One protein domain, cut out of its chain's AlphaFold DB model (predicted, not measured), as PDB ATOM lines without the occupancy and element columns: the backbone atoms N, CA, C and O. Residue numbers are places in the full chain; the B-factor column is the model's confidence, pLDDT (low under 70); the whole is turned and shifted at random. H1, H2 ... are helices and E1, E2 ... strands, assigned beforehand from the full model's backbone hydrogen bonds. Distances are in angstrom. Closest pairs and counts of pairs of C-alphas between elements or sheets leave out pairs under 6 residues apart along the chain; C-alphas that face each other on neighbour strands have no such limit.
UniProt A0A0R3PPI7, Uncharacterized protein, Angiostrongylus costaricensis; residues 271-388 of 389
ATOM      1  N   THR A 271     -42.437 -47.426 -21.410       69.06
ATOM      2  CA  THR A 271     -43.282 -46.253 -21.231       69.06
ATOM      3  C   THR A 271     -43.772 -46.108 -19.795       69.06
ATOM      4  O   THR A 271     -43.545 -45.068 -19.188       69.06
ATOM      5  N   GLU A 272     -44.354 -47.153 -19.198       72.31
ATOM      6  CA  GLU A 272     -44.931 -47.069 -17.848       72.31
ATOM      7  C   GLU A 272     -43.882 -46.830 -16.761       72.31
ATOM      8  O   GLU A 272     -44.080 -45.987 -15.886       72.31
ATOM      9  N   LEU A 273     -42.742 -47.527 -16.836       74.88
ATOM     10  CA  LEU A 273     -41.633 -47.327 -15.908       74.88
ATOM     11  C   LEU A 273     -41.105 -45.890 -16.007       74.88
ATOM     12  O   LEU A 273     -40.981 -45.212 -14.990       74.88
ATOM     13  N   CYS A 274     -40.844 -45.394 -17.221       82.69
ATOM     14  CA  CYS A 274     -40.364 -44.029 -17.415       82.69
ATOM     15  C   CYS A 274     -41.403 -42.971 -17.013       82.69
ATOM     16  O   CYS A 274     -41.030 -41.963 -16.411       82.69
ATOM     17  N   LEU A 275     -42.693 -43.204 -17.269       83.44
ATOM     18  CA  LEU A 275     -43.782 -42.333 -16.821       83.44
ATOM     19  C   LEU A 275     -43.893 -42.310 -15.301       83.44
ATOM     20  O   LEU A 275     -43.979 -41.231 -14.722       83.44
ATOM     21  N   ALA A 276     -43.860 -43.466 -14.637       81.19
ATOM     22  CA  ALA A 276     -43.876 -43.549 -13.180       81.19
ATOM     23  C   ALA A 276     -42.678 -42.803 -12.575       81.19
ATOM     24  O   ALA A 276     -42.830 -42.043 -11.616       81.19
ATOM     25  N   THR A 277     -41.501 -42.951 -13.183       84.69
ATOM     26  CA  THR A 277     -40.283 -42.244 -12.784       84.69
ATOM     27  C   THR A 277     -40.407 -40.736 -12.962       84.69
ATOM     28  O   THR A 277     -40.088 -39.989 -12.037       84.69
ATOM     29  N   ILE A 278     -40.919 -40.265 -14.099       87.25
ATOM     30  CA  ILE A 278     -41.176 -38.840 -14.339       87.25
ATOM     31  C   ILE A 278     -42.199 -38.307 -13.326       87.25
ATOM     32  O   ILE A 278     -41.942 -37.315 -12.648       87.25
ATOM     33  N   ASN A 279     -43.308 -39.017 -13.131       86.00
ATOM     34  CA  ASN A 279     -44.373 -38.635 -12.204       86.00
ATOM     35  C   ASN A 279     -43.927 -38.642 -10.733       86.00
ATOM     36  O   ASN A 279     -44.537 -37.962  -9.909       86.00
ATOM     37  N   SER A 280     -42.853 -39.359 -10.389       85.88
ATOM     38  CA  SER A 280     -42.278 -39.330  -9.039       85.88
ATOM     39  C   SER A 280     -41.638 -37.984  -8.676       85.88
ATOM     40  O   SER A 280     -41.419 -37.724  -7.492       85.88
ATOM     41  N   MET A 281     -41.313 -37.148  -9.676       85.94
ATOM     42  CA  MET A 281     -40.597 -35.878  -9.515       85.94
ATOM     43  C   MET A 281     -39.357 -36.007  -8.614       85.94
ATOM     44  O   MET A 281     -39.083 -35.146  -7.778       85.94
ATOM     45  N   ASN A 282     -38.607 -37.102  -8.751       88.44
ATOM     46  CA  ASN A 282     -37.467 -37.404  -7.892       88.44
ATOM     47  C   ASN A 282     -36.231 -37.783  -8.720       88.44
ATOM     48  O   ASN A 282     -36.251 -38.730  -9.504       88.44
ATOM     49  N   MET A 283     -35.127 -37.068  -8.505       87.94
ATOM     50  CA  MET A 283     -33.839 -37.302  -9.163       87.94
ATOM     51  C   MET A 283     -33.276 -38.691  -8.892       87.94
ATOM     52  O   MET A 283     -32.716 -39.311  -9.794       87.94
ATOM     53  N   ASN A 284     -33.428 -39.194  -7.667       85.56
ATOM     54  CA  ASN A 284     -32.950 -40.526  -7.315       85.56
ATOM     55  C   ASN A 284     -33.752 -41.587  -8.062       85.56
ATOM     56  O   ASN A 284     -33.172 -42.559  -8.529       85.56
ATOM     57  N   ALA A 285     -35.063 -41.385  -8.236       84.44
ATOM     58  CA  ALA A 285     -35.875 -42.275  -9.060       84.44
ATOM     59  C   ALA A 285     -35.404 -42.256 -10.520       84.44
ATOM     60  O   ALA A 285     -35.187 -43.320 -11.087       84.44
ATOM     61  N   ILE A 286     -35.157 -41.072 -11.098       86.44
ATOM     62  CA  ILE A 286     -34.607 -40.934 -12.459       86.44
ATOM     63  C   ILE A 286     -33.295 -41.713 -12.595       86.44
ATOM     64  O   ILE A 286     -33.184 -42.570 -13.469       86.44
ATOM     65  N   CYS A 287     -32.341 -41.474 -11.694       84.44
ATOM     66  CA  CYS A 287     -31.030 -42.117 -11.715       84.44
ATOM     67  C   CYS A 287     -31.118 -43.642 -11.526       84.44
ATOM     68  O   CYS A 287     -30.505 -44.402 -12.280       84.44
ATOM     69  N   HIS A 288     -31.906 -44.111 -10.554       82.44
ATOM     70  CA  HIS A 288     -32.086 -45.540 -10.298       82.44
ATOM     71  C   HIS A 288     -32.765 -46.247 -11.470       82.44
ATOM     72  O   HIS A 288     -32.334 -47.335 -11.841       82.44
ATOM     73  N   THR A 289     -33.778 -45.635 -12.088       84.19
ATOM     74  CA  THR A 289     -34.436 -46.198 -13.272       84.19
ATOM     75  C   THR A 289     -33.469 -46.296 -14.446       84.19
ATOM     76  O   THR A 289     -33.385 -47.352 -15.067       84.19
ATOM     77  N   THR A 290     -32.688 -45.249 -14.732       85.44
ATOM     78  CA  THR A 290     -31.695 -45.308 -15.817       85.44
ATOM     79  C   THR A 290     -30.593 -46.327 -15.544       85.44
ATOM     80  O   THR A 290     -30.187 -47.033 -16.464       85.44
ATOM     81  N   CYS A 291     -30.154 -46.465 -14.287       82.00
ATOM     82  CA  CYS A 291     -29.187 -47.489 -13.890       82.00
ATOM     83  C   CYS A 291     -29.761 -48.897 -14.064       82.00
ATOM     84  O   CYS A 291     -29.099 -49.753 -14.641       82.00
ATOM     85  N   ALA A 292     -31.005 -49.120 -13.630       80.81
ATOM     86  CA  ALA A 292     -31.675 -50.400 -13.797       80.81
ATOM     87  C   ALA A 292     -31.747 -50.781 -15.280       80.81
ATOM     88  O   ALA A 292     -31.297 -51.869 -15.637       80.81
ATOM     89  N   ILE A 293     -32.219 -49.872 -16.151       82.62
ATOM     90  CA  ILE A 293     -32.268 -50.081 -17.613       82.62
ATOM     91  C   ILE A 293     -30.884 -50.423 -18.169       82.62
ATOM     92  O   ILE A 293     -30.748 -51.371 -18.941       82.62
ATOM     93  N   ALA A 294     -29.844 -49.706 -17.738       84.69
ATOM     94  CA  ALA A 294     -28.475 -49.986 -18.153       84.69
ATOM     95  C   ALA A 294     -28.005 -51.384 -17.725       84.69
ATOM     96  O   ALA A 294     -27.347 -52.072 -18.502       84.69
ATOM     97  N   ASP A 295     -28.342 -51.825 -16.516       77.81
ATOM     98  CA  ASP A 295     -27.960 -53.148 -16.023       77.81
ATOM     99  C   ASP A 295     -28.717 -54.271 -16.739       77.81
ATOM    100  O   ASP A 295     -28.145 -55.322 -17.015       77.81
ATOM    101  N   MET A 296     -29.969 -54.043 -17.134       79.75
ATOM    102  CA  MET A 296     -30.736 -55.013 -17.922       79.75
ATOM    103  C   MET A 296     -30.247 -55.130 -19.364       79.75
ATOM    104  O   MET A 296     -30.263 -56.234 -19.906       79.75
ATOM    105  N   LEU A 297     -29.756 -54.033 -19.951       81.75
ATOM    106  CA  LEU A 297     -29.042 -54.066 -21.230       81.75
ATOM    107  C   LEU A 297     -27.720 -54.838 -21.119       81.75
ATOM    108  O   LEU A 297     -27.395 -55.617 -22.003       81.75
ATOM    109  N   LYS A 298     -26.955 -54.662 -20.029       83.69
ATOM    110  CA  LYS A 298     -25.696 -55.406 -19.813       83.69
ATOM    111  C   LYS A 298     -25.911 -56.904 -19.598       83.69
ATOM    112  O   LYS A 298     -25.018 -57.685 -19.902       83.69
ATOM    113  N   ASN A 299     -27.049 -57.282 -19.017       76.38
ATOM    114  CA  ASN A 299     -27.401 -58.671 -18.726       76.38
ATOM    115  C   ASN A 299     -28.189 -59.339 -19.867       76.38
ATOM    116  O   ASN A 299     -28.799 -60.382 -19.631       76.38
ATOM    117  N   ASP A 300     -28.257 -58.717 -21.053       69.31
ATOM    118  CA  ASP A 300     -29.014 -59.187 -22.227       69.31
ATOM    119  C   ASP A 300     -30.493 -59.513 -21.931       69.31
ATOM    120  O   ASP A 300     -31.155 -60.267 -22.642       69.31
ATOM    121  N   THR A 301     -31.037 -58.941 -20.853       69.94
ATOM    122  CA  THR A 301     -32.452 -59.087 -20.476       69.94
ATOM    123  C   THR A 301     -33.321 -58.144 -21.307       69.94
ATOM    124  O   THR A 301     -34.478 -58.443 -21.603       69.94
ATOM    125  N   LEU A 302     -32.740 -57.010 -21.704       72.56
ATOM    126  CA  LEU A 302     -33.304 -56.049 -22.636       72.56
ATOM    127  C   LEU A 302     -32.394 -55.895 -23.838       72.56
ATOM    128  O   LEU A 302     -31.177 -55.831 -23.702       72.56
ATOM    129  N   ASP A 303     -33.008 -55.745 -25.003       76.25
ATOM    130  CA  ASP A 303     -32.315 -55.337 -26.211       76.25
ATOM    131  C   ASP A 303     -32.390 -53.812 -26.394       76.25
ATOM    132  O   ASP A 303     -33.344 -53.140 -25.982       76.25
ATOM    133  N   LYS A 304     -31.359 -53.255 -27.035       81.81
ATOM    134  CA  LYS A 304     -31.231 -51.815 -27.297       81.81
ATOM    135  C   LYS A 304     -32.431 -51.262 -28.079       81.81
ATOM    136  O   LYS A 304     -32.900 -50.160 -27.796       81.81
ATOM    137  N   THR A 305     -32.946 -52.034 -29.037       78.81
ATOM    138  CA  THR A 305     -34.073 -51.638 -29.890       78.81
ATOM    139  C   THR A 305     -35.353 -51.463 -29.074       78.81
ATOM    140  O   THR A 305     -36.015 -50.437 -29.213       78.81
ATOM    141  N   SER A 306     -35.650 -52.383 -28.155       76.56
ATOM    142  CA  SER A 306     -36.773 -52.274 -27.217       76.56
ATOM    143  C   SER A 306     -36.700 -51.006 -26.371       76.56
ATOM    144  O   SER A 306     -37.695 -50.295 -26.229       76.56
ATOM    145  N   VAL A 307     -35.517 -50.684 -25.834       81.75
ATOM    146  CA  VAL A 307     -35.327 -49.462 -25.037       81.75
ATOM    147  C   VAL A 307     -35.572 -48.223 -25.899       81.75
ATOM    148  O   VAL A 307     -36.322 -47.333 -25.501       81.75
ATOM    149  N   ASN A 308     -35.014 -48.181 -27.109       84.81
ATOM    150  CA  ASN A 308     -35.231 -47.085 -28.048       84.81
ATOM    151  C   ASN A 308     -36.720 -46.889 -28.398       84.81
ATOM    152  O   ASN A 308     -37.213 -45.763 -28.329       84.81
ATOM    153  N   ILE A 309     -37.446 -47.966 -28.728       79.50
ATOM    154  CA  ILE A 309     -38.892 -47.924 -29.014       79.50
ATOM    155  C   ILE A 309     -39.664 -47.414 -27.790       79.50
ATOM    156  O   ILE A 309     -40.538 -46.557 -27.927       79.50
ATOM    157  N   GLY A 310     -39.306 -47.881 -26.591       80.94
ATOM    158  CA  GLY A 310     -39.903 -47.438 -25.333       80.94
ATOM    159  C   GLY A 310     -39.779 -45.930 -25.103       80.94
ATOM    160  O   GLY A 310     -40.771 -45.263 -24.811       80.94
ATOM    161  N   PHE A 311     -38.586 -45.368 -25.308       86.62
ATOM    162  CA  PHE A 311     -38.370 -43.921 -25.206       86.62
ATOM    163  C   PHE A 311     -39.125 -43.134 -26.286       86.62
ATOM    164  O   PHE A 311     -39.675 -42.075 -25.997       86.62
ATOM    165  N   LEU A 312     -39.207 -43.642 -27.520       86.00
ATOM    166  CA  LEU A 312     -39.982 -42.987 -28.579       86.00
ATOM    167  C   LEU A 312     -41.487 -42.957 -28.260       86.00
ATOM    168  O   LEU A 312     -42.133 -41.930 -28.470       86.00
ATOM    169  N   ARG A 313     -42.034 -44.047 -27.707       84.06
ATOM    170  CA  ARG A 313     -43.427 -44.109 -27.233       84.06
ATOM    171  C   ARG A 313     -43.677 -43.133 -26.087       84.06
ATOM    172  O   ARG A 313     -44.651 -42.389 -26.135       84.06
ATOM    173  N   LEU A 314     -42.756 -43.068 -25.124       86.38
ATOM    174  CA  LEU A 314     -42.792 -42.087 -24.038       86.38
ATOM    175  C   LEU A 314     -42.863 -40.653 -24.569       86.38
ATOM    176  O   LEU A 314     -43.679 -39.865 -24.102       86.38
ATOM    177  N   TYR A 315     -42.023 -40.300 -25.545       89.31
ATOM    178  CA  TYR A 315     -42.042 -38.954 -26.116       89.31
ATOM    179  C   TYR A 315     -43.370 -38.646 -26.794       89.31
ATOM    180  O   TYR A 315     -43.893 -37.551 -26.604       89.31
ATOM    181  N   LYS A 316     -43.930 -39.601 -27.545       85.94
ATOM    182  CA  LYS A 316     -45.240 -39.435 -28.178       85.94
ATOM    183  C   LYS A 316     -46.333 -39.187 -27.135       85.94
ATOM    184  O   LYS A 316     -47.049 -38.200 -27.243       85.94
ATOM    185  N   GLU A 317     -46.402 -40.016 -26.097       85.00
ATOM    186  CA  GLU A 317     -47.411 -39.891 -25.038       85.00
ATOM    187  C   GLU A 317     -47.301 -38.557 -24.284       85.00
ATOM    188  O   GLU A 317     -48.293 -37.866 -24.067       85.00
ATOM    189  N   ILE A 318     -46.078 -38.131 -23.964       86.75
ATOM    190  CA  ILE A 318     -45.844 -36.844 -23.301       86.75
ATOM    191  C   ILE A 318     -46.233 -35.666 -24.196       86.75
ATOM    192  O   ILE A 318     -46.728 -34.662 -23.687       86.75
ATOM    193  N   MET A 319     -46.017 -35.769 -25.509       84.62
ATOM    194  CA  MET A 319     -46.440 -34.745 -26.465       84.62
ATOM    195  C   MET A 319     -47.965 -34.687 -26.605       84.62
ATOM    196  O   MET A 319     -48.519 -33.589 -26.672       84.62
ATOM    197  N   ASP A 320     -48.645 -35.835 -26.585       82.88
ATOM    198  CA  ASP A 320     -50.109 -35.910 -26.624       82.88
ATOM    199  C   ASP A 320     -50.742 -35.293 -25.357       82.88
ATOM    200  O   ASP A 320     -51.785 -34.635 -25.421       82.88
ATOM    201  N   GLU A 321     -50.081 -35.426 -24.202       79.00
ATOM    202  CA  GLU A 321     -50.533 -34.872 -22.917       79.00
ATOM    203  C   GLU A 321     -49.958 -33.482 -22.572       79.00
ATOM    204  O   GLU A 321     -50.337 -32.886 -21.556       79.00
ATOM    205  N   GLU A 322     -49.078 -32.928 -23.413       77.69
ATOM    206  CA  GLU A 322     -48.278 -31.724 -23.135       77.69
ATOM    207  C   GLU A 322     -49.128 -30.512 -22.724       77.69
ATOM    208  O   GLU A 322     -48.727 -29.712 -21.873       77.69
ATOM    209  N   VAL A 323     -50.315 -30.375 -23.321       72.75
ATOM    210  CA  VAL A 323     -51.247 -29.267 -23.057       72.75
ATOM    211  C   VAL A 323     -51.698 -29.249 -21.595       72.75
ATOM    212  O   VAL A 323     -51.917 -28.175 -21.031       72.75
ATOM    213  N   ASN A 324     -51.818 -30.423 -20.974       74.25
ATOM    214  CA  ASN A 324     -52.334 -30.574 -19.619       74.25
ATOM    215  C   ASN A 324     -51.229 -30.469 -18.564       74.25
ATOM    216  O   ASN A 324     -51.471 -29.934 -17.482       74.25
ATOM    217  N   ASP A 325     -50.022 -30.950 -18.874       81.50
ATOM    218  CA  ASP A 325     -48.908 -30.977 -17.927       81.50
ATOM    219  C   ASP A 325     -47.548 -30.731 -18.612       81.50
ATOM    220  O   ASP A 325     -46.788 -31.662 -18.903       81.50
ATOM    221  N   PRO A 326     -47.171 -29.458 -18.836       80.88
ATOM    222  CA  PRO A 326     -45.907 -29.120 -19.483       80.88
ATOM    223  C   PRO A 326     -44.681 -29.477 -18.629       80.88
ATOM    224  O   PRO A 326     -43.559 -29.380 -19.121       80.88
ATOM    225  N   VAL A 327     -44.848 -29.870 -17.360       87.25
ATOM    226  CA  VAL A 327     -43.737 -30.290 -16.492       87.25
ATOM    227  C   VAL A 327     -43.167 -31.633 -16.953       87.25
ATOM    228  O   VAL A 327     -41.948 -31.825 -16.906       87.25
ATOM    229  N   ARG A 328     -44.019 -32.526 -17.478       87.25
ATOM    230  CA  ARG A 328     -43.622 -33.849 -17.988       87.25
ATOM    231  C   ARG A 328     -42.594 -33.755 -19.108       87.25
ATOM    232  O   ARG A 328     -41.641 -34.525 -19.103       87.25
ATOM    233  N   THR A 329     -42.714 -32.766 -19.996       90.31
ATOM    234  CA  THR A 329     -41.730 -32.533 -21.074       90.31
ATOM    235  C   THR A 329     -40.328 -32.267 -20.526       90.31
ATOM    236  O   THR A 329     -39.356 -32.871 -20.973       90.31
ATOM    237  N   SER A 330     -40.211 -31.428 -19.494       90.94
ATOM    238  CA  SER A 330     -38.923 -31.123 -18.871       90.94
ATOM    239  C   SER A 330     -38.342 -32.306 -18.104       90.94
ATOM    240  O   SER A 330     -37.131 -32.510 -18.114       90.94
ATOM    241  N   LEU A 331     -39.185 -33.099 -17.444       90.75
ATOM    242  CA  LEU A 331     -38.747 -34.304 -16.740       90.75
ATOM    243  C   LEU A 331     -38.339 -35.417 -17.719       90.75
ATOM    244  O   LEU A 331     -37.370 -36.126 -17.459       90.75
ATOM    245  N   ALA A 332     -39.004 -35.523 -18.870       90.94
ATOM    246  CA  ALA A 332     -38.604 -36.417 -19.953       90.94
ATOM    247  C   ALA A 332     -37.257 -36.022 -20.549       90.94
ATOM    248  O   ALA A 332     -36.395 -36.881 -20.720       90.94
ATOM    249  N   ALA A 333     -37.036 -34.727 -20.799       91.44
ATOM    250  CA  ALA A 333     -35.744 -34.213 -21.246       91.44
ATOM    251  C   ALA A 333     -34.629 -34.526 -20.234       91.44
ATOM    252  O   ALA A 333     -33.509 -34.874 -20.618       91.44
ATOM    253  N   LEU A 334     -34.946 -34.469 -18.936       91.06
ATOM    254  CA  LEU A 334     -34.019 -34.821 -17.865       91.06
ATOM    255  C   LEU A 334     -33.686 -36.312 -17.867       91.06
ATOM    256  O   LEU A 334     -32.511 -36.664 -17.945       91.06
ATOM    257  N   LEU A 335     -34.700 -37.178 -17.861       91.19
ATOM    258  CA  LEU A 335     -34.531 -38.629 -17.960       91.19
ATOM    259  C   LEU A 335     -33.703 -39.014 -19.196       91.19
ATOM    260  O   LEU A 335     -32.765 -39.802 -19.106       91.19
ATOM    261  N   THR A 336     -34.007 -38.395 -20.334       91.31
ATOM    262  CA  THR A 336     -33.313 -38.600 -21.611       91.31
ATOM    263  C   THR A 336     -31.843 -38.198 -21.535       91.31
ATOM    264  O   THR A 336     -30.970 -38.885 -22.066       91.31
ATOM    265  N   LYS A 337     -31.532 -37.095 -20.848       89.19
ATOM    266  CA  LYS A 337     -30.152 -36.642 -20.673       89.19
ATOM    267  C   LYS A 337     -29.327 -37.648 -19.871       89.19
ATOM    268  O   LYS A 337     -28.216 -37.952 -20.291       89.19
ATOM    269  N   TYR A 338     -29.875 -38.201 -18.787       88.12
ATOM    270  CA  TYR A 338     -29.228 -39.285 -18.033       88.12
ATOM    271  C   TYR A 338     -29.080 -40.550 -18.888       88.12
ATOM    272  O   TYR A 338     -28.015 -41.169 -18.918       88.12
ATOM    273  N   ALA A 339     -30.123 -40.892 -19.648       88.69
ATOM    274  CA  ALA A 339     -30.125 -42.036 -20.546       88.69
ATOM    275  C   ALA A 339     -29.002 -41.969 -21.604       88.69
ATOM    276  O   ALA A 339     -28.371 -42.982 -21.903       88.69
ATOM    277  N   VAL A 340     -28.706 -40.785 -22.147       88.94
ATOM    278  CA  VAL A 340     -27.632 -40.603 -23.140       88.94
ATOM    279  C   VAL A 340     -26.272 -40.396 -22.495       88.94
ATOM    280  O   VAL A 340     -25.329 -41.100 -22.842       88.94
ATOM    281  N   ALA A 341     -26.154 -39.408 -21.609       81.94
ATOM    282  CA  ALA A 341     -24.862 -38.901 -21.159       81.94
ATOM    283  C   ALA A 341     -24.174 -39.843 -20.169       81.94
ATOM    284  O   ALA A 341     -22.964 -40.046 -20.262       81.94
ATOM    285  N   ASP A 342     -24.943 -40.433 -19.252       79.12
ATOM    286  CA  ASP A 342     -24.374 -41.193 -18.139       79.12
ATOM    287  C   ASP A 342     -24.373 -42.694 -18.433       79.12
ATOM    288  O   ASP A 342     -23.387 -43.384 -18.174       79.12
ATOM    289  N   PHE A 343     -25.449 -43.206 -19.036       79.56
ATOM    290  CA  PHE A 343     -25.640 -44.648 -19.198       79.56
ATOM    291  C   PHE A 343     -25.589 -45.151 -20.647       79.56
ATOM    292  O   PHE A 343     -25.499 -46.359 -20.853       79.56
ATOM    293  N   HIS A 344     -25.601 -44.259 -21.645       86.12
ATOM    294  CA  HIS A 344     -25.555 -44.608 -23.073       86.12
ATOM    295  C   HIS A 344     -26.620 -45.651 -23.489       86.12
ATOM    296  O   HIS A 344     -26.381 -46.497 -24.356       86.12
ATOM    297  N   ILE A 345     -27.804 -45.615 -22.866       87.25
ATOM    298  CA  ILE A 345     -28.852 -46.635 -23.044       87.25
ATOM    299  C   ILE A 345     -29.687 -46.429 -24.307       87.25
ATOM    300  O   ILE A 345     -30.180 -47.408 -24.856       87.25
ATOM    301  N   ILE A 346     -29.782 -45.197 -24.815       88.12
ATOM    302  CA  ILE A 346     -30.504 -44.876 -26.055       88.12
ATOM    303  C   ILE A 346     -29.572 -44.351 -27.142       88.12
ATOM    304  O   ILE A 346     -28.494 -43.820 -26.863       88.12
ATOM    305  N   ASP A 347     -30.005 -44.491 -28.389       87.19
ATOM    306  CA  ASP A 347     -29.237 -44.040 -29.541       87.19
ATOM    307  C   ASP A 347     -29.405 -42.554 -29.834       87.19
ATOM    308  O   ASP A 347     -30.378 -41.895 -29.454       87.19
ATOM    309  N   ARG A 348     -28.449 -42.030 -30.606       85.31
ATOM    310  CA  ARG A 348     -28.455 -40.636 -31.046       85.31
ATOM    311  C   ARG A 348     -29.750 -40.281 -31.779       85.31
ATOM    312  O   ARG A 348     -30.259 -39.187 -31.573       85.31
ATOM    313  N   PHE A 349     -30.290 -41.188 -32.591       86.19
ATOM    314  CA  PHE A 349     -31.564 -40.982 -33.282       86.19
ATOM    315  C   PHE A 349     -32.713 -40.698 -32.303       86.19
ATOM    316  O   PHE A 349     -33.405 -39.692 -32.444       86.19
ATOM    317  N   VAL A 350     -32.852 -41.524 -31.262       87.94
ATOM    318  CA  VAL A 350     -33.887 -41.365 -30.231       87.94
ATOM    319  C   VAL A 350     -33.684 -40.072 -29.452       87.94
ATOM    320  O   VAL A 350     -34.637 -39.331 -29.236       87.94
ATOM    321  N   PHE A 351     -32.440 -39.739 -29.102       89.25
ATOM    322  CA  PHE A 351     -32.119 -38.478 -28.430       89.25
ATOM    323  C   PHE A 351     -32.609 -37.242 -29.200       89.25
ATOM    324  O   PHE A 351     -33.172 -36.335 -28.597       89.25
ATOM    325  N   HIS A 352     -32.457 -37.212 -30.530       87.75
ATOM    326  CA  HIS A 352     -32.873 -36.058 -31.345       87.75
ATOM    327  C   HIS A 352     -34.400 -35.921 -31.469       87.75
ATOM    328  O   HIS A 352     -34.876 -34.875 -31.902       87.75
ATOM    329  N   ARG A 353     -35.169 -36.954 -31.097       88.31
ATOM    330  CA  ARG A 353     -36.639 -36.925 -31.043       88.31
ATOM    331  C   ARG A 353     -37.186 -36.585 -29.649       88.31
ATOM    332  O   ARG A 353     -38.400 -36.571 -29.468       88.31
ATOM    333  N   CYS A 354     -36.316 -36.312 -28.675       89.69
ATOM    334  CA  CYS A 354     -36.724 -35.896 -27.339       89.69
ATOM    335  C   CYS A 354     -37.488 -34.556 -27.386       89.69
ATOM    336  O   CYS A 354     -37.046 -33.632 -28.075       89.69
ATOM    337  N   PRO A 355     -38.614 -34.413 -26.662       88.06
ATOM    338  CA  PRO A 355     -39.359 -33.162 -26.624       88.06
ATOM    339  C   PRO A 355     -38.565 -32.053 -25.926       88.06
ATOM    340  O   PRO A 355     -37.906 -32.267 -24.908       88.06
ATOM    341  N   THR A 356     -38.662 -30.831 -26.455       88.44
ATOM    342  CA  THR A 356     -37.983 -29.669 -25.872       88.44
ATOM    343  C   THR A 356     -38.597 -29.316 -24.508       88.44
ATOM    344  O   THR A 356     -39.819 -29.172 -24.411       88.44
ATOM    345  N   PRO A 357     -37.785 -29.124 -23.450       90.25
ATOM    346  CA  PRO A 357     -38.288 -28.798 -22.117       90.25
ATOM    347  C   PRO A 357     -39.021 -27.449 -22.106       90.25
ATOM    348  O   PRO A 357     -38.535 -26.464 -22.664       90.25
ATOM    349  N   ARG A 358     -40.174 -27.381 -21.424       87.62
ATOM    350  CA  ARG A 358     -41.000 -26.155 -21.344       87.62
ATOM    351  C   ARG A 358     -41.047 -25.491 -19.972       87.62
ATOM    352  O   ARG A 358     -41.484 -24.344 -19.852       87.62
ATOM    353  N   ARG A 359     -40.629 -26.197 -18.926       90.00
ATOM    354  CA  ARG A 359     -40.625 -25.722 -17.535       90.00
ATOM    355  C   ARG A 359     -39.240 -25.811 -16.916       90.00
ATOM    356  O   ARG A 359     -38.517 -26.781 -17.138       90.00
ATOM    357  N   PHE A 360     -38.895 -24.816 -16.105       91.12
ATOM    358  CA  PHE A 360     -37.681 -24.880 -15.306       91.12
ATOM    359  C   PHE A 360     -37.902 -25.809 -14.117       91.12
ATOM    360  O   PHE A 360     -38.916 -25.729 -13.425       91.12
ATOM    361  N   LEU A 361     -36.931 -26.674 -13.895       91.38
ATOM    362  CA  LEU A 361     -36.878 -27.667 -12.849       91.38
ATOM    363  C   LEU A 361     -35.718 -27.349 -11.914       91.38
ATOM    364  O   LEU A 361     -34.639 -26.904 -12.329       91.38
ATOM    365  N   LYS A 362     -35.944 -27.614 -10.636       91.19
ATOM    366  CA  LYS A 362     -34.937 -27.462  -9.600       91.19
ATOM    367  C   LYS A 362     -34.999 -28.632  -8.638       91.19
ATOM    368  O   LYS A 362     -36.069 -28.920  -8.108       91.19
ATOM    369  N   ALA A 363     -33.864 -29.289  -8.431       91.00
ATOM    370  CA  ALA A 363     -33.729 -30.359  -7.453       91.00
ATOM    371  C   ALA A 363     -33.170 -29.818  -6.133       91.00
ATOM    372  O   ALA A 363     -32.191 -29.063  -6.137       91.00
ATOM    373  N   ASP A 364     -33.789 -30.211  -5.024       88.56
ATOM    374  CA  ASP A 364     -33.266 -29.977  -3.679       88.56
ATOM    375  C   ASP A 364     -32.148 -30.993  -3.323       88.56
ATOM    376  O   ASP A 364     -31.913 -31.949  -4.074       88.56
ATOM    377  N   PRO A 365     -31.448 -30.838  -2.181       87.12
ATOM    378  CA  PRO A 365     -30.410 -31.782  -1.757       87.12
ATOM    379  C   PRO A 365     -30.917 -33.202  -1.458       87.12
ATOM    380  O   PRO A 365     -30.122 -34.139  -1.421       87.12
ATOM    381  N   ALA A 366     -32.221 -33.377  -1.223       85.56
ATOM    382  CA  ALA A 366     -32.847 -34.687  -1.051       85.56
ATOM    383  C   ALA A 366     -33.192 -35.353  -2.401       85.56
ATOM    384  O   ALA A 366     -33.577 -36.525  -2.433       85.56
ATOM    385  N   GLY A 367     -33.030 -34.628  -3.513       85.19
ATOM    386  CA  GLY A 367     -33.336 -35.072  -4.867       85.19
ATOM    387  C   GLY A 367     -34.792 -34.847  -5.281       85.19
ATOM    388  O   GLY A 367     -35.181 -35.317  -6.348       85.19
ATOM    389  N   VAL A 368     -35.608 -34.150  -4.489       87.88
ATOM    390  CA  VAL A 368     -36.984 -33.804  -4.866       87.88
ATOM    391  C   VAL A 368     -36.952 -32.675  -5.889       87.88
ATOM    392  O   VAL A 368     -36.323 -31.636  -5.682       87.88
ATOM    393  N   VAL A 369     -37.630 -32.883  -7.016       89.25
ATOM    394  CA  VAL A 369     -37.710 -31.926  -8.119       89.25
ATOM    395  C   VAL A 369     -38.942 -31.048  -7.946       89.25
ATOM    396  O   VAL A 369     -40.050 -31.524  -7.724       89.25
ATOM    397  N   SER A 370     -38.750 -29.744  -8.096       89.88
ATOM    398  CA  SER A 370     -39.797 -28.727  -8.050       89.88
ATOM    399  C   SER A 370     -39.768 -27.863  -9.308       89.88
ATOM    400  O   SER A 370     -38.728 -27.703  -9.954       89.88
ATOM    401  N   VAL A 371     -40.925 -27.310  -9.673       89.62
ATOM    402  CA  VAL A 371     -41.053 -26.386 -10.805       89.62
ATOM    403  C   VAL A 371     -40.694 -24.979 -10.348       89.62
ATOM    404  O   VAL A 371     -41.183 -24.512  -9.321       89.62
ATOM    405  N   VAL A 372     -39.870 -24.289 -11.133       88.88
ATOM    406  CA  VAL A 372     -39.480 -22.900 -10.880       88.88
ATOM    407  C   VAL A 372     -40.072 -21.997 -11.951       88.88
ATOM    408  O   VAL A 372     -39.936 -22.240 -13.150       88.88
ATOM    409  N   GLU A 373     -40.703 -20.909 -11.528       83.31
ATOM    410  CA  GLU A 373     -41.109 -19.848 -12.442       83.31
ATOM    411  C   GLU A 373     -39.957 -18.861 -12.624       83.31
ATOM    412  O   GLU A 373     -39.533 -18.190 -11.682       83.31
ATOM    413  N   LYS A 374     -39.451 -18.752 -13.853       81.44
ATOM    414  CA  LYS A 374     -38.521 -17.690 -14.235       81.44
ATOM    415  C   LYS A 374     -39.213 -16.745 -15.204       81.44
ATOM    416  O   LYS A 374     -39.489 -17.096 -16.348       81.44
ATOM    417  N   CYS A 375     -39.526 -15.544 -14.734       70.75
ATOM    418  CA  CYS A 375     -40.151 -14.525 -15.569       70.75
ATOM    419  C   CYS A 375     -39.149 -13.996 -16.605       70.75
ATOM    420  O   CYS A 375     -38.101 -13.472 -16.240       70.75
ATOM    421  N   GLY A 376     -39.496 -14.092 -17.891       72.62
ATOM    422  CA  GLY A 376     -38.739 -13.483 -18.994       72.62
ATOM    423  C   GLY A 376     -37.585 -14.317 -19.564       72.62
ATOM    424  O   GLY A 376     -37.028 -13.927 -20.586       72.62
ATOM    425  N   GLU A 377     -37.254 -15.466 -18.971       84.69
ATOM    426  CA  GLU A 377     -36.284 -16.415 -19.535       84.69
ATOM    427  C   GLU A 377     -36.997 -17.490 -20.366       84.69
ATOM    428  O   GLU A 377     -37.981 -18.083 -19.924       84.69
ATOM    429  N   GLN A 378     -36.486 -17.773 -21.568       83.94
ATOM    430  CA  GLN A 378     -36.939 -18.925 -22.348       83.94
ATOM    431  C   GLN A 378     -36.376 -20.216 -21.744       83.94
ATOM    432  O   GLN A 378     -35.184 -20.297 -21.430       83.94
ATOM    433  N   CYS A 379     -37.242 -21.217 -21.580       86.38
ATOM    434  CA  CYS A 379     -36.839 -22.552 -21.159       86.38
ATOM    435  C   CYS A 379     -36.189 -23.273 -22.345       86.38
ATOM    436  O   CYS A 379     -36.777 -23.356 -23.420       86.38
ATOM    437  N   THR A 380     -34.955 -23.734 -22.163       87.31
ATOM    438  CA  THR A 380     -34.138 -24.390 -23.190       87.31
ATOM    439  C   THR A 380     -33.413 -25.586 -22.586       87.31
ATOM    440  O   THR A 380     -33.216 -25.653 -21.372       87.31
ATOM    441  N   GLU A 381     -32.918 -26.492 -23.426       83.12
ATOM    442  CA  GLU A 381     -32.148 -27.678 -23.010       83.12
ATOM    443  C   GLU A 381     -30.913 -27.367 -22.144       83.12
ATOM    444  O   GLU A 381     -30.448 -28.214 -21.382       83.12
ATOM    445  N   LEU A 382     -30.387 -26.142 -22.225       85.31
ATOM    446  CA  LEU A 382     -29.187 -25.727 -21.500       85.31
ATOM    447  C   LEU A 382     -29.480 -25.154 -20.111       85.31
ATOM    448  O   LEU A 382     -28.604 -25.178 -19.250       85.31
ATOM    449  N   ASN A 383     -30.680 -24.614 -19.890       87.25
ATOM    450  CA  ASN A 383     -31.000 -23.835 -18.691       87.25
ATOM    451  C   ASN A 383     -32.244 -24.327 -17.936       87.25
ATOM    452  O   ASN A 383     -32.582 -23.736 -16.908       87.25
ATOM    453  N   TYR A 384     -32.922 -25.372 -18.423       90.12
ATOM    454  CA  TYR A 384     -34.159 -25.865 -17.819       90.12
ATOM    455  C   TYR A 384     -33.956 -26.560 -16.471       90.12
ATOM    456  O   TYR A 384     -34.908 -26.616 -15.710       90.12
ATOM    457  N   PHE A 385     -32.767 -27.075 -16.146       90.31
ATOM    458  CA  PHE A 385     -32.527 -27.817 -14.903       90.31
ATOM    459  C   PHE A 385     -31.412 -27.193 -14.061       90.31
ATOM    460  O   PHE A 385     -30.386 -26.764 -14.587       90.31
ATOM    461  N   SER A 386     -31.608 -27.170 -12.741       88.38
ATOM    462  CA  SER A 386     -30.620 -26.712 -11.759       88.38
ATOM    463  C   SER A 386     -30.679 -27.543 -10.473       88.38
ATOM    464  O   SER A 386     -31.743 -28.023 -10.087       88.38
ATOM    465  N   THR A 387     -29.546 -27.700  -9.796       82.56
ATOM    466  CA  THR A 387     -29.448 -28.335  -8.471       82.56
ATOM    467  C   THR A 387     -29.179 -27.267  -7.416       82.56
ATOM    468  O   THR A 387     -28.390 -26.354  -7.669       82.56
ATOM    469  N   GLU A 388     -29.808 -27.353  -6.242       68.62
ATOM    470  CA  GLU A 388     -29.375 -26.548  -5.093       68.62
ATOM    471  C   GLU A 388     -27.956 -26.942  -4.675       68.62
ATOM    472  O   GLU A 388     -27.648 -28.123  -4.524       68.62
TER     473      GLU A 388
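Overview. This is residues 271 to 388 of the 389 residues of an uncharacterized protein of Angiostrongylus costaricensis (UniProt A0A0R3PPI7). Helix H4 runs through the middle of a cluster of helices, with H1, H2 and H3 packed round it, while a small sheet of three short strands stands at the end where H4 begins. The link between H2 and H3 makes one end of the long axis, and the loop of residues 373 to 384 reaches out beyond the sheet at the other. The printed part has 118 residues, with five named helices, H1 to H5, followed by three strands, E1 to E3; the mixed sheet runs E2, E1, E3, and the class is mostly helix. It is compact, with a radius of gyration of the C-alphas of 13.8 A, and spans 46 by 31 by 22 A, only just elongated.

Arrangement. H1, residues 271 to 279, forms a helical hairpin with H2, residues 283 to 298; they touch, closest at the C-alphas of Thr 277 and Ala 285, 5.8 A, at a shallow tilt of 23 degrees. H3, residues 304 to 321, touches H1 with its residues 310 to 314 alone, closest at the C-alphas of Thr 271 and Leu 314, 5.0 A, at a steep tilt of 54 degrees. H4, residues 326 to 341, is the hub, touching the four other helices. It forms a helical hairpin with H3 at a shallow tilt of 17 degrees, the closest C-alphas being those of Ile 318 and Thr 329, 6.4 A. H4 touches H2 at a steep tilt of 44 degrees, the same way, with the C-alphas of Thr 290 and Ala 339 closest, 6.0 A. H5, residues 348 to 352, only just touches H4, with 3 pairs of C-alphas within 8 A; those of Thr 336 and Phe 351 are closest, 6.9 A. E1, residues 360 to 363, and E2, residues 369 to 372, form an antiparallel hairpin, with N 370 and O 362 at 2.8 A. E3, residues 385 to 387, is parallel to E1, with N 363 and O 386 at 3.0 A. H4 is on the sheet but only grazes it, with residues 327 to 334. Every O i to N i+4 pair is within hydrogen-bond range in H1, H2, H3 and H5, and 11 of 12 are in H4.

Along the chain. H1 begins at C-alpha 271, (-43.282, -46.253, -21.231). H2 is 22.5 A long, H3 26.1 A and H4 23.3 A from first to last C-alpha. H4 begins at C-alpha 326, (-45.907, -29.120, -19.483). E3 ends at C-alpha 387, (-29.448, -28.335, -8.471).

Size, cuts and confidence. The two C-alphas farthest apart are those of Asp 300 and Gly 376, 46.8 A. The printed part has no cut, and the link from E2 to E3 is long, with 12 residues. The pLDDT is under 70 at residue 271, residues 300 to 301 and residue 388.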